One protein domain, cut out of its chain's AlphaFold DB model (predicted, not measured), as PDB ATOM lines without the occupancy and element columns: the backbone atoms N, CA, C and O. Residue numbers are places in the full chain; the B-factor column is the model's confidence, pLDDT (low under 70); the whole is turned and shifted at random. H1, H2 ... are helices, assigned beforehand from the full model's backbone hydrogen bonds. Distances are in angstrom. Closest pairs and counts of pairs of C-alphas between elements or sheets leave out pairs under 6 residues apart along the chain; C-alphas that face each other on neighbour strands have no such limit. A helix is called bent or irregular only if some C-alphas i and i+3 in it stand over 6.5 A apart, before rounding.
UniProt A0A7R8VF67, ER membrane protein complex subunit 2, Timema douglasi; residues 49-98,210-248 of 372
ATOM      1  N   SER A  49     215.388 132.105 198.820       74.44
ATOM      2  CA  SER A  49     216.212 131.726 199.972       74.44
ATOM      3  C   SER A  49     215.870 132.519 201.235       74.44
ATOM      4  O   SER A  49     215.705 131.915 202.291       74.44
ATOM      5  N   LYS A  50     215.661 133.836 201.121       76.81
ATOM      6  CA  LYS A  50     215.234 134.684 202.251       76.81
ATOM      7  C   LYS A  50     213.896 134.230 202.842       76.81
ATOM      8  O   LYS A  50     213.731 134.190 204.058       76.81
ATOM      9  N   VAL A  51     212.944 133.860 201.984       75.06
ATOM     10  CA  VAL A  51     211.632 133.343 202.409       75.06
ATOM     11  C   VAL A  51     211.769 132.026 203.177       75.06
ATOM     12  O   VAL A  51     211.106 131.839 204.199       75.06
ATOM     13  N   ARG A  52     212.668 131.135 202.747       73.56
ATOM     14  CA  ARG A  52     212.960 129.886 203.471       73.56
ATOM     15  C   ARG A  52     213.521 130.145 204.867       73.56
ATOM     16  O   ARG A  52     213.048 129.553 205.838       73.56
ATOM     17  N   ASP A  53     214.468 131.071 204.989       75.38
ATOM     18  CA  ASP A  53     215.060 131.427 206.283       75.38
ATOM     19  C   ASP A  53     214.031 132.070 207.230       75.38
ATOM     20  O   ASP A  53     214.008 131.764 208.425       75.38
ATOM     21  N   LEU A  54     213.098 132.867 206.696       74.69
ATOM     22  CA  LEU A  54     211.977 133.411 207.468       74.69
ATOM     23  C   LEU A  54     211.086 132.306 208.046       74.69
ATOM     24  O   LEU A  54     210.804 132.320 209.245       74.69
ATOM     25  N   PHE A  55     210.695 131.308 207.250       72.50
ATOM     26  CA  PHE A  55     209.892 130.196 207.766       72.50
ATOM     27  C   PHE A  55     210.628 129.400 208.849       72.50
ATOM     28  O   PHE A  55     210.003 128.968 209.824       72.50
ATOM     29  N   ARG A  56     211.952 129.233 208.720       71.25
ATOM     30  CA  ARG A  56     212.774 128.586 209.756       71.25
ATOM     31  C   ARG A  56     212.764 129.394 211.052       71.25
ATOM     32  O   ARG A  56     212.502 128.814 212.104       71.25
ATOM     33  N   SER A  57     212.929 130.715 210.970       72.31
ATOM     34  CA  SER A  57     212.864 131.593 212.147       72.31
ATOM     35  C   SER A  57     211.502 131.521 212.848       72.31
ATOM     36  O   SER A  57     211.435 131.328 214.058       72.31
ATOM     37  N   TRP A  58     210.392 131.541 212.103       71.88
ATOM     38  CA  TRP A  58     209.053 131.472 212.701       71.88
ATOM     39  C   TRP A  58     208.768 130.131 213.370       71.88
ATOM     40  O   TRP A  58     208.026 130.077 214.354       71.88
ATOM     41  N   ARG A  59     209.362 129.045 212.865       65.50
ATOM     42  CA  ARG A  59     209.299 127.735 213.517       65.50
ATOM     43  C   ARG A  59     210.000 127.766 214.875       65.50
ATOM     44  O   ARG A  59     209.455 127.215 215.827       65.50
ATOM     45  N   GLU A  60     211.185 128.363 214.955       69.25
ATOM     46  CA  GLU A  60     211.961 128.457 216.199       69.25
ATOM     47  C   GLU A  60     211.284 129.370 217.222       69.25
ATOM     48  O   GLU A  60     211.174 129.019 218.396       69.25
ATOM     49  N   GLU A  61     210.739 130.496 216.763       64.44
ATOM     50  CA  GLU A  61     209.998 131.440 217.603       64.44
ATOM     51  C   GLU A  61     208.595 130.931 217.988       64.44
ATOM     52  O   GLU A  61     207.931 131.510 218.850       64.44
ATOM     53  N   ASN A  62     208.126 129.846 217.358       62.84
ATOM     54  CA  ASN A  62     206.776 129.299 217.495       62.84
ATOM     55  C   ASN A  62     205.674 130.350 217.230       62.84
ATOM     56  O   ASN A  62     204.615 130.350 217.856       62.84
ATOM     57  N   VAL A  63     205.908 131.286 216.308       60.44
ATOM     58  CA  VAL A  63     204.969 132.382 216.025       60.44
ATOM     59  C   VAL A  63     204.071 132.012 214.851       60.44
ATOM     60  O   VAL A  63     204.540 131.632 213.781       60.44
ATOM     61  N   ARG A  64     202.754 132.181 215.033       65.44
ATOM     62  CA  ARG A  64     201.781 132.039 213.945       65.44
ATOM     63  C   ARG A  64     201.691 133.332 213.146       65.44
ATOM     64  O   ARG A  64     201.277 134.355 213.692       65.44
ATOM     65  N   ARG A  65     202.001 133.259 211.852       71.88
ATOM     66  CA  ARG A  65     201.966 134.401 210.926       71.88
ATOM     67  C   ARG A  65     201.126 134.114 209.678       71.88
ATOM     68  O   ARG A  65     201.634 134.126 208.566       71.88
ATOM     69  N   SER A  66     199.830 133.832 209.863       74.62
ATOM     70  CA  SER A  66     198.937 133.435 208.756       74.62
ATOM     71  C   SER A  66     198.879 134.467 207.622       74.62
ATOM     72  O   SER A  66     198.868 134.073 206.463       74.62
ATOM     73  N   LEU A  67     198.882 135.769 207.938       74.12
ATOM     74  CA  LEU A  67     198.823 136.828 206.920       74.12
ATOM     75  C   LEU A  67     200.087 136.828 206.058       74.12
ATOM     76  O   LEU A  67     200.006 136.725 204.839       74.12
ATOM     77  N   ASP A  68     201.243 136.814 206.717       78.94
ATOM     78  CA  ASP A  68     202.541 136.812 206.055       78.94
ATOM     79  C   ASP A  68     202.737 135.553 205.189       78.94
ATOM     80  O   ASP A  68     203.268 135.635 204.086       78.94
ATOM     81  N   VAL A  69     202.253 134.386 205.640       77.62
ATOM     82  CA  VAL A  69     202.254 133.141 204.846       77.62
ATOM     83  C   VAL A  69     201.472 133.319 203.539       77.62
ATOM     84  O   VAL A  69     201.935 132.882 202.486       77.62
ATOM     85  N   VAL A  70     200.298 133.952 203.593       78.94
ATOM     86  CA  VAL A  70     199.436 134.175 202.419       78.94
ATOM     87  C   VAL A  70     200.066 135.185 201.458       78.94
ATOM     88  O   VAL A  70     200.043 134.971 200.249       78.94
ATOM     89  N   ASP A  71     200.698 136.239 201.966       79.75
ATOM     90  CA  ASP A  71     201.369 137.226 201.111       79.75
ATOM     91  C   ASP A  71     202.623 136.648 200.436       79.75
ATOM     92  O   ASP A  71     202.866 136.864 199.245       79.75
ATOM     93  N   LEU A  72     203.403 135.848 201.167       80.06
ATOM     94  CA  LEU A  72     204.539 135.104 200.612       80.06
ATOM     95  C   LEU A  72     204.088 134.053 199.590       80.06
ATOM     96  O   LEU A  72     204.809 133.766 198.627       80.06
ATOM     97  N   TRP A  73     202.885 133.502 199.772       82.19
ATOM     98  CA  TRP A  73     202.268 132.605 198.807       82.19
ATOM     99  C   TRP A  73     201.974 133.298 197.477       82.19
ATOM    100  O   TRP A  73     202.412 132.807 196.436       82.19
ATOM    101  N   GLU A  74     201.299 134.447 197.512       80.38
ATOM    102  CA  GLU A  74     200.940 135.210 196.308       80.38
ATOM    103  C   GLU A  74     202.176 135.729 195.546       80.38
ATOM    104  O   GLU A  74     202.176 135.785 194.314       80.38
ATOM    105  N   THR A  75     203.249 136.079 196.261       77.69
ATOM    106  CA  THR A  75     204.448 136.711 195.677       77.69
ATOM    107  C   THR A  75     205.469 135.706 195.130       77.69
ATOM    108  O   THR A  75     205.913 135.834 193.977       77.69
ATOM    109  N   VAL A  76     205.846 134.708 195.939       75.50
ATOM    110  CA  VAL A  76     207.020 133.852 195.697       75.50
ATOM    111  C   VAL A  76     206.661 132.366 195.634       75.50
ATOM    112  O   VAL A  76     207.078 131.685 194.693       75.50
ATOM    113  N   LEU A  77     205.905 131.838 196.604       75.75
ATOM    114  CA  LEU A  77     205.768 130.382 196.758       75.75
ATOM    115  C   LEU A  77     204.914 129.749 195.665       75.75
ATOM    116  O   LEU A  77     205.285 128.683 195.181       75.75
ATOM    117  N   ALA A  78     203.845 130.411 195.208       77.00
ATOM    118  CA  ALA A  78     202.974 129.873 194.159       77.00
ATOM    119  C   ALA A  78     203.724 129.557 192.848       77.00
ATOM    120  O   ALA A  78     203.301 128.696 192.082       77.00
ATOM    121  N   LYS A  79     204.858 130.228 192.590       79.06
ATOM    122  CA  LYS A  79     205.683 130.037 191.382       79.06
ATOM    123  C   LYS A  79     206.752 128.949 191.537       79.06
ATOM    124  O   LYS A  79     207.293 128.496 190.534       79.06
ATOM    125  N   LYS A  80     207.096 128.566 192.772       73.38
ATOM    126  CA  LYS A  80     208.232 127.684 193.101       73.38
ATOM    127  C   LYS A  80     207.841 126.537 194.037       73.38
ATOM    128  O   LYS A  80     208.641 126.118 194.866       73.38
ATOM    129  N   ILE A  81     206.625 126.015 193.896       69.38
ATOM    130  CA  ILE A  81     206.082 124.968 194.774       69.38
ATOM    131  C   ILE A  81     206.970 123.710 194.747       69.38
ATOM    132  O   ILE A  81     207.372 123.212 195.795       69.38
ATOM    133  N   ASN A  82     207.401 123.290 193.558       66.69
ATOM    134  CA  ASN A  82     208.209 122.084 193.343       66.69
ATOM    135  C   ASN A  82     209.641 122.202 193.905       66.69
ATOM    136  O   ASN A  82     210.366 121.214 193.982       66.69
ATOM    137  N   ALA A  83     210.072 123.413 194.276       66.31
ATOM    138  CA  ALA A  83     211.386 123.676 194.856       66.31
ATOM    139  C   ALA A  83     211.382 123.639 196.395       66.31
ATOM    140  O   ALA A  83     212.440 123.824 196.999       66.31
ATOM    141  N   LEU A  84     210.221 123.435 197.039       61.66
ATOM    142  CA  LEU A  84     210.121 123.422 198.504       61.66
ATOM    143  C   LEU A  84     210.660 122.134 199.152       61.66
ATOM    144  O   LEU A  84     211.128 122.227 200.283       61.66
ATOM    145  N   GLY A  85     210.653 120.984 198.464       63.81
ATOM    146  CA  GLY A  85     211.228 119.710 198.944       63.81
ATOM    147  C   GLY A  85     211.018 119.441 200.446       63.81
ATOM    148  O   GLY A  85     209.926 119.626 200.979       63.81
ATOM    149  N   ASP A  86     212.097 119.110 201.165       55.22
ATOM    150  CA  ASP A  86     212.096 118.790 202.607       55.22
ATOM    151  C   ASP A  86     211.588 119.927 203.533       55.22
ATOM    152  O   ASP A  86     211.360 119.732 204.733       55.22
ATOM    153  N   GLU A  87     211.403 121.144 203.014       55.66
ATOM    154  CA  GLU A  87     211.029 122.324 203.800       55.66
ATOM    155  C   GLU A  87     209.518 122.543 203.931       55.66
ATOM    156  O   GLU A  87     209.069 123.461 204.624       55.66
ATOM    157  N   ILE A  88     208.705 121.656 203.364       59.06
ATOM    158  CA  ILE A  88     207.242 121.648 203.529       59.06
ATOM    159  C   ILE A  88     206.852 121.570 205.008       59.06
ATOM    160  O   ILE A  88     205.937 122.258 205.472       59.06
ATOM    161  N   VAL A  89     207.627 120.820 205.793       55.06
ATOM    162  CA  VAL A  89     207.467 120.717 207.250       55.06
ATOM    163  C   VAL A  89     207.669 122.080 207.935       55.06
ATOM    164  O   VAL A  89     207.241 122.291 209.069       55.06
ATOM    165  N   VAL A  90     208.374 123.033 207.311       53.81
ATOM    166  CA  VAL A  90     208.624 124.377 207.869       53.81
ATOM    167  C   VAL A  90     207.374 125.235 207.739       53.81
ATOM    168  O   VAL A  90     206.913 125.788 208.741       53.81
ATOM    169  N   VAL A  91     206.765 125.241 206.551       55.25
ATOM    170  CA  VAL A  91     205.482 125.912 206.296       55.25
ATOM    171  C   VAL A  91     204.400 125.348 207.219       55.25
ATOM    172  O   VAL A  91     203.702 126.113 207.887       55.25
ATOM    173  N   MET A  92     204.334 124.021 207.371       51.88
ATOM    174  CA  MET A  92     203.404 123.365 208.300       51.88
ATOM    175  C   MET A  92     203.540 123.855 209.747       51.88
ATOM    176  O   MET A  92     202.537 124.131 210.404       51.88
ATOM    177  N   CYS A  93     204.763 123.984 210.269       49.38
ATOM    178  CA  CYS A  93     204.966 124.405 211.658       49.38
ATOM    179  C   CYS A  93     204.486 125.840 211.920       49.38
ATOM    180  O   CYS A  93     203.911 126.088 212.982       49.38
ATOM    181  N   SER A  94     204.676 126.754 210.960       51.94
ATOM    182  CA  SER A  94     204.284 128.167 211.098       51.94
ATOM    183  C   SER A  94     202.765 128.376 211.200       51.94
ATOM    184  O   SER A  94     202.302 129.327 211.834       51.94
ATOM    185  N   VAL A  95     201.970 127.460 210.639       52.03
ATOM    186  CA  VAL A  95     200.500 127.520 210.679       52.03
ATOM    187  C   VAL A  95     199.933 126.752 211.884       52.03
ATOM    188  O   VAL A  95     198.917 127.163 212.450       52.03
ATOM    189  N   LEU A  96     200.599 125.678 212.336       44.75
ATOM    190  CA  LEU A  96     199.994 124.675 213.225       44.75
ATOM    191  C   LEU A  96     200.393 124.733 214.720       44.75
ATOM    192  O   LEU A  96     199.602 124.292 215.554       44.75
ATOM    193  N   ARG A  97     201.565 125.257 215.129       42.22
ATOM    194  CA  ARG A  97     202.148 124.902 216.456       42.22
ATOM    195  C   ARG A  97     201.862 125.781 217.689       42.22
ATOM    196  O   ARG A  97     202.233 125.387 218.795       42.22
ATOM    197  N   GLN A  98     201.128 126.891 217.597       34.59
ATOM    198  CA  GLN A  98     201.034 127.826 218.740       34.59
ATOM    199  C   GLN A  98     199.970 127.493 219.818       34.59
ATOM    200  O   GLN A  98     199.259 128.393 220.270       34.59
ATOM    201  N   TYR A 210     205.041 111.028 195.114       47.91
ATOM    202  CA  TYR A 210     205.496 111.508 196.417       47.91
ATOM    203  C   TYR A 210     205.668 113.030 196.421       47.91
ATOM    204  O   TYR A 210     205.140 113.693 197.305       47.91
ATOM    205  N   VAL A 211     206.291 113.580 195.372       47.19
ATOM    206  CA  VAL A 211     206.422 115.035 195.181       47.19
ATOM    207  C   VAL A 211     205.040 115.695 195.110       47.19
ATOM    208  O   VAL A 211     204.791 116.663 195.817       47.19
ATOM    209  N   ALA A 212     204.084 115.102 194.387       57.81
ATOM    210  CA  ALA A 212     202.705 115.597 194.363       57.81
ATOM    211  C   ALA A 212     202.039 115.595 195.757       57.81
ATOM    212  O   ALA A 212     201.352 116.545 196.113       57.81
ATOM    213  N   ALA A 213     202.266 114.565 196.585       61.47
ATOM    214  CA  ALA A 213     201.709 114.488 197.945       61.47
ATOM    215  C   ALA A 213     202.175 115.643 198.853       61.47
ATOM    216  O   ALA A 213     201.440 116.114 199.723       61.47
ATOM    217  N   GLU A 214     203.405 116.079 198.629       63.53
ATOM    218  CA  GLU A 214     204.110 117.110 199.368       63.53
ATOM    219  C   GLU A 214     203.646 118.523 198.982       63.53
ATOM    220  O   GLU A 214     203.304 119.333 199.852       63.53
ATOM    221  N   GLU A 215     203.524 118.797 197.684       66.06
ATOM    222  CA  GLU A 215     203.014 120.071 197.162       66.06
ATOM    223  C   GLU A 215     201.591 120.362 197.671       66.06
ATOM    224  O   GLU A 215     201.274 121.480 198.087       66.06
ATOM    225  N   LEU A 216     200.745 119.334 197.746       72.38
ATOM    226  CA  LEU A 216     199.372 119.431 198.252       72.38
ATOM    227  C   LEU A 216     199.292 119.856 199.708       72.38
ATOM    228  O   LEU A 216     198.378 120.581 200.096       72.38
ATOM    229  N   LEU A 217     200.243 119.414 200.525       73.81
ATOM    230  CA  LEU A 217     200.266 119.750 201.939       73.81
ATOM    231  C   LEU A 217     200.457 121.256 202.129       73.81
ATOM    232  O   LEU A 217     199.818 121.853 202.995       73.81
ATOM    233  N   VAL A 218     201.264 121.883 201.268       76.44
ATOM    234  CA  VAL A 218     201.442 123.340 201.235       76.44
ATOM    235  C   VAL A 218     200.129 124.029 200.866       76.44
ATOM    236  O   VAL A 218     199.707 124.938 201.578       76.44
ATOM    237  N   TYR A 219     199.429 123.554 199.830       81.31
ATOM    238  CA  TYR A 219     198.107 124.076 199.466       81.31
ATOM    239  C   TYR A 219     197.101 123.974 200.620       81.31
ATOM    240  O   TYR A 219     196.386 124.939 200.888       81.31
ATOM    241  N   GLU A 220     197.046 122.846 201.338       81.00
ATOM    242  CA  GLU A 220     196.152 122.686 202.493       81.00
ATOM    243  C   GLU A 220     196.451 123.725 203.593       81.00
ATOM    244  O   GLU A 220     195.522 124.323 204.144       81.00
ATOM    245  N   GLN A 221     197.730 123.976 203.896       78.62
ATOM    246  CA  GLN A 221     198.130 124.970 204.901       78.62
ATOM    247  C   GLN A 221     197.825 126.403 204.459       78.62
ATOM    248  O   GLN A 221     197.344 127.202 205.263       78.62
ATOM    249  N   VAL A 222     198.053 126.720 203.185       82.44
ATOM    250  CA  VAL A 222     197.738 128.036 202.617       82.44
ATOM    251  C   VAL A 222     196.236 128.281 202.626       82.44
ATOM    252  O   VAL A 222     195.818 129.376 202.982       82.44
ATOM    253  N   VAL A 223     195.406 127.275 202.323       83.62
ATOM    254  CA  VAL A 223     193.942 127.392 202.453       83.62
ATOM    255  C   VAL A 223     193.564 127.738 203.889       83.62
ATOM    256  O   VAL A 223     192.789 128.665 204.103       83.62
ATOM    257  N   ILE A 224     194.122 127.042 204.882       81.75
ATOM    258  CA  ILE A 224     193.838 127.325 206.296       81.75
ATOM    259  C   ILE A 224     194.255 128.757 206.661       81.75
ATOM    260  O   ILE A 224     193.445 129.497 207.219       81.75
ATOM    261  N   ALA A 225     195.471 129.168 206.292       80.94
ATOM    262  CA  ALA A 225     195.982 130.512 206.556       80.94
ATOM    263  C   ALA A 225     195.159 131.604 205.848       80.94
ATOM    264  O   ALA A 225     194.833 132.629 206.447       80.94
ATOM    265  N   ALA A 226     194.757 131.369 204.599       83.94
ATOM    266  CA  ALA A 226     193.918 132.279 203.826       83.94
ATOM    267  C   ALA A 226     192.524 132.426 204.446       83.94
ATOM    268  O   ALA A 226     192.015 133.543 204.541       83.94
ATOM    269  N   LEU A 227     191.929 131.330 204.927       84.12
ATOM    270  CA  LEU A 227     190.657 131.368 205.649       84.12
ATOM    271  C   LEU A 227     190.785 132.099 206.996       84.12
ATOM    272  O   LEU A 227     189.896 132.874 207.336       84.12
ATOM    273  N   ASP A 228     191.892 131.934 207.733       79.94
ATOM    274  CA  ASP A 228     192.143 132.695 208.971       79.94
ATOM    275  C   ASP A 228     192.195 134.210 208.723       79.94
ATOM    276  O   ASP A 228     191.717 134.999 209.537       79.94
ATOM    277  N   CYS A 229     192.800 134.616 207.606       79.19
ATOM    278  CA  CYS A 229     192.947 136.015 207.209       79.19
ATOM    279  C   CYS A 229     191.745 136.553 206.423       79.19
ATOM    280  O   CYS A 229     191.798 137.683 205.937       79.19
ATOM    281  N   ASN A 230     190.677 135.762 206.277       82.38
ATOM    282  CA  ASN A 230     189.498 136.083 205.473       82.38
ATOM    283  C   ASN A 230     189.813 136.440 204.000       82.38
ATOM    284  O   ASN A 230     189.082 137.183 203.345       82.38
ATOM    285  N   ARG A 231     190.910 135.908 203.445       82.38
ATOM    286  CA  ARG A 231     191.291 136.037 202.028       82.38
ATOM    287  C   ARG A 231     190.680 134.881 201.233       82.38
ATOM    288  O   ARG A 231     191.365 133.944 200.824       82.38
ATOM    289  N   LEU A 232     189.363 134.943 201.033       86.94
ATOM    290  CA  LEU A 232     188.587 133.856 200.418       86.94
ATOM    291  C   LEU A 232     189.008 133.545 198.973       86.94
ATOM    292  O   LEU A 232     188.948 132.392 198.561       86.94
ATOM    293  N   GLU A 233     189.480 134.543 198.226       89.56
ATOM    294  CA  GLU A 233     189.914 134.380 196.831       89.56
ATOM    295  C   GLU A 233     191.105 133.420 196.707       89.56
ATOM    296  O   GLU A 233     191.072 132.483 195.909       89.56
ATOM    297  N   VAL A 234     192.129 133.600 197.549       86.19
ATOM    298  CA  VAL A 234     193.313 132.727 197.580       86.19
ATOM    299  C   VAL A 234     192.912 131.318 198.008       86.19
ATOM    300  O   VAL A 234     193.294 130.338 197.368       86.19
ATOM    301  N   ALA A 235     192.070 131.213 199.042       86.44
ATOM    302  CA  ALA A 235     191.544 129.933 199.501       86.44
ATOM    303  C   ALA A 235     190.767 129.199 198.391       86.44
ATOM    304  O   ALA A 235     190.913 127.987 198.244       86.44
ATOM    305  N   ASP A 236     189.981 129.913 197.580       90.06
ATOM    306  CA  ASP A 236     189.224 129.346 196.462       90.06
ATOM    307  C   ASP A 236     190.127 128.798 195.360       90.06
ATOM    308  O   ASP A 236     189.859 127.715 194.834       90.06
ATOM    309  N   VAL A 237     191.178 129.535 194.996       89.50
ATOM    310  CA  VAL A 237     192.143 129.108 193.974       89.50
ATOM    311  C   VAL A 237     192.855 127.838 194.430       89.50
ATOM    312  O   VAL A 237     192.838 126.833 193.717       89.50
ATOM    313  N   CYS A 238     193.398 127.848 195.647       86.81
ATOM    314  CA  CYS A 238     194.091 126.699 196.221       86.81
ATOM    315  C   CYS A 238     193.155 125.492 196.387       86.81
ATOM    316  O   CYS A 238     193.522 124.369 196.047       86.81
ATOM    317  N   LEU A 239     191.915 125.697 196.844       87.62
ATOM    318  CA  LEU A 239     190.965 124.601 197.023       87.62
ATOM    319  C   LEU A 239     190.492 124.009 195.688       87.62
ATOM    320  O   LEU A 239     190.291 122.799 195.600       87.62
ATOM    321  N   LYS A 240     190.328 124.823 194.637       88.75
ATOM    322  CA  LYS A 240     190.008 124.320 193.289       88.75
ATOM    323  C   LYS A 240     191.118 123.417 192.754       88.75
ATOM    324  O   LYS A 240     190.794 122.369 192.200       88.75
ATOM    325  N   ALA A 241     192.383 123.787 192.967       86.56
ATOM    326  CA  ALA A 241     193.525 122.939 192.624       86.56
ATOM    327  C   ALA A 241     193.469 121.602 193.387       86.56
ATOM    328  O   ALA A 241     193.479 120.539 192.771       86.56
ATOM    329  N   LEU A 242     193.250 121.646 194.708       84.69
ATOM    330  CA  LEU A 242     193.117 120.445 195.545       84.69
ATOM    331  C   LEU A 242     191.960 119.522 195.114       84.69
ATOM    332  O   LEU A 242     192.099 118.299 195.126       84.69
ATOM    333  N   ILE A 243     190.804 120.084 194.748       86.69
ATOM    334  CA  ILE A 243     189.628 119.308 194.315       86.69
ATOM    335  C   ILE A 243     189.857 118.664 192.945       86.69
ATOM    336  O   ILE A 243     189.384 117.547 192.729       86.69
ATOM    337  N   ALA A 244     190.545 119.354 192.032       85.12
ATOM    338  CA  ALA A 244     190.847 118.828 190.703       85.12
ATOM    339  C   ALA A 244     191.725 117.573 190.784       85.12
ATOM    340  O   ALA A 244     191.488 116.613 190.052       85.12
ATOM    341  N   GLU A 245     192.682 117.557 191.711       83.19
ATOM    342  CA  GLU A 245     193.565 116.410 191.908       83.19
ATOM    343  C   GLU A 245     192.932 115.305 192.777       83.19
ATOM    344  O   GLU A 245     193.070 114.121 192.466       83.19
ATOM    345  N   PHE A 246     192.181 115.662 193.832       80.75
ATOM    346  CA  PHE A 246     191.616 114.700 194.794       80.75
ATOM    347  C   PHE A 246     190.121 114.926 195.078       80.75
ATOM    348  O   PHE A 246     189.738 115.294 196.196       80.75
ATOM    349  N   PRO A 247     189.227 114.612 194.126       80.75
ATOM    350  CA  PRO A 247     187.790 114.866 194.276       80.75
ATOM    351  C   PRO A 247     187.118 114.022 195.377       80.75
ATOM    352  O   PRO A 247     186.084 114.401 195.936       80.75
ATOM    353  N   THR A 248     187.685 112.859 195.705       81.50
ATOM    354  CA  THR A 248     187.120 111.911 196.680       81.50
ATOM    355  C   THR A 248     187.707 112.044 198.084       81.50
ATOM    356  O   THR A 248     187.186 111.428 199.014       81.50
TER     357      THR A 248
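This is residues 49 to 98 and 210 to 248 of the 372 residues of the protein "ER membrane protein complex subunit 2" of Timema douglasi (UniProt A0A7R8VF67). Three helices lie side by side in a row, H3, H4 and H5, with the longest, H4, in the middle; H2 crosses over residues 222 to 228 of H4, and H1 packs at a slant on H3, at the end of the row away from H5. H4 and H5 form a helical hairpin, and H1 and H2 run nearly parallel in line, 9 degrees between them, but opposite ways and set off sideways from each other, close but not clearly touching. The printed part has 89 residues with five named helices, H1 to H5 in order along it, and no named strand; the class is all helix. It is compact, with a radius of gyration of the C-alphas of 12.3 A and spans of 36 by 30 by 23 A.

H1, residues 49 to 61, begins at C-alpha 49 (216.212, 131.726, 199.972) and is 18.7 A long from first to last C-alpha. H2 is residues 66 to 75, 14.6 A. H3 is residues 85 to 96, 18.8 A; it is irregular, but only just, with C-alphas 86 and 89 6.8 A apart. H4, residues 210 to 228, begins at C-alpha 210 (205.496, 111.508, 196.417) and is 28.0 A long. H5, residues 232 to 245, is 20.0 A long and ends at C-alpha 245 (193.565, 116.410, 191.908).

H4 is the hub, touching H2, H3 and H5. It touches H3 at a shallow tilt of 24 degrees, the same way; the closest C-alphas, of Ile 88 and Val 218, are 6.5 A apart. H4 and H5, the hairpin, touch at a shallow tilt of 26 degrees, opposite ways, with the C-alphas of Val 223 and Ala 235 closest at 4.6 A. H2 touches residues 222 to 228 of H4 alone, at a steep tilt of 57 degrees, opposite ways; the C-alphas of Ser 66 and Ala 225 are closest at 4.7 A. H1 touches H3 at a steep tilt of 44 degrees, the same way, with the C-alphas of Arg 59 and Ser 94 closest at 5.6 A. H1 and H2 are close but not clearly touching: the closest C-alphas, of Val 51 and Leu 72, are 7.5 A apart. H1 is apart from H4 and H5, and H3 is apart from H5. Every O i to N i+4 pair is within hydrogen-bond range in H1, H2 and H5; in H3 5 of 8 are, and in H4 13 of 15.

The two C-alphas farthest apart, of Glu 61 and Thr 248, are 36.6 A apart. Residues 99 to 209 are not printed, and C-alphas 98 and 210 are 28.0 A apart across this cut, which lies in the link from H3 to H4. Of the links printed whole, H1 to H2 and H4 to H5 are tight and H2 to H3 is short. The mean pLDDT of the printed part is 72.4; residues 59 to 64, 81 to 98 and 210 to 215 are under 70.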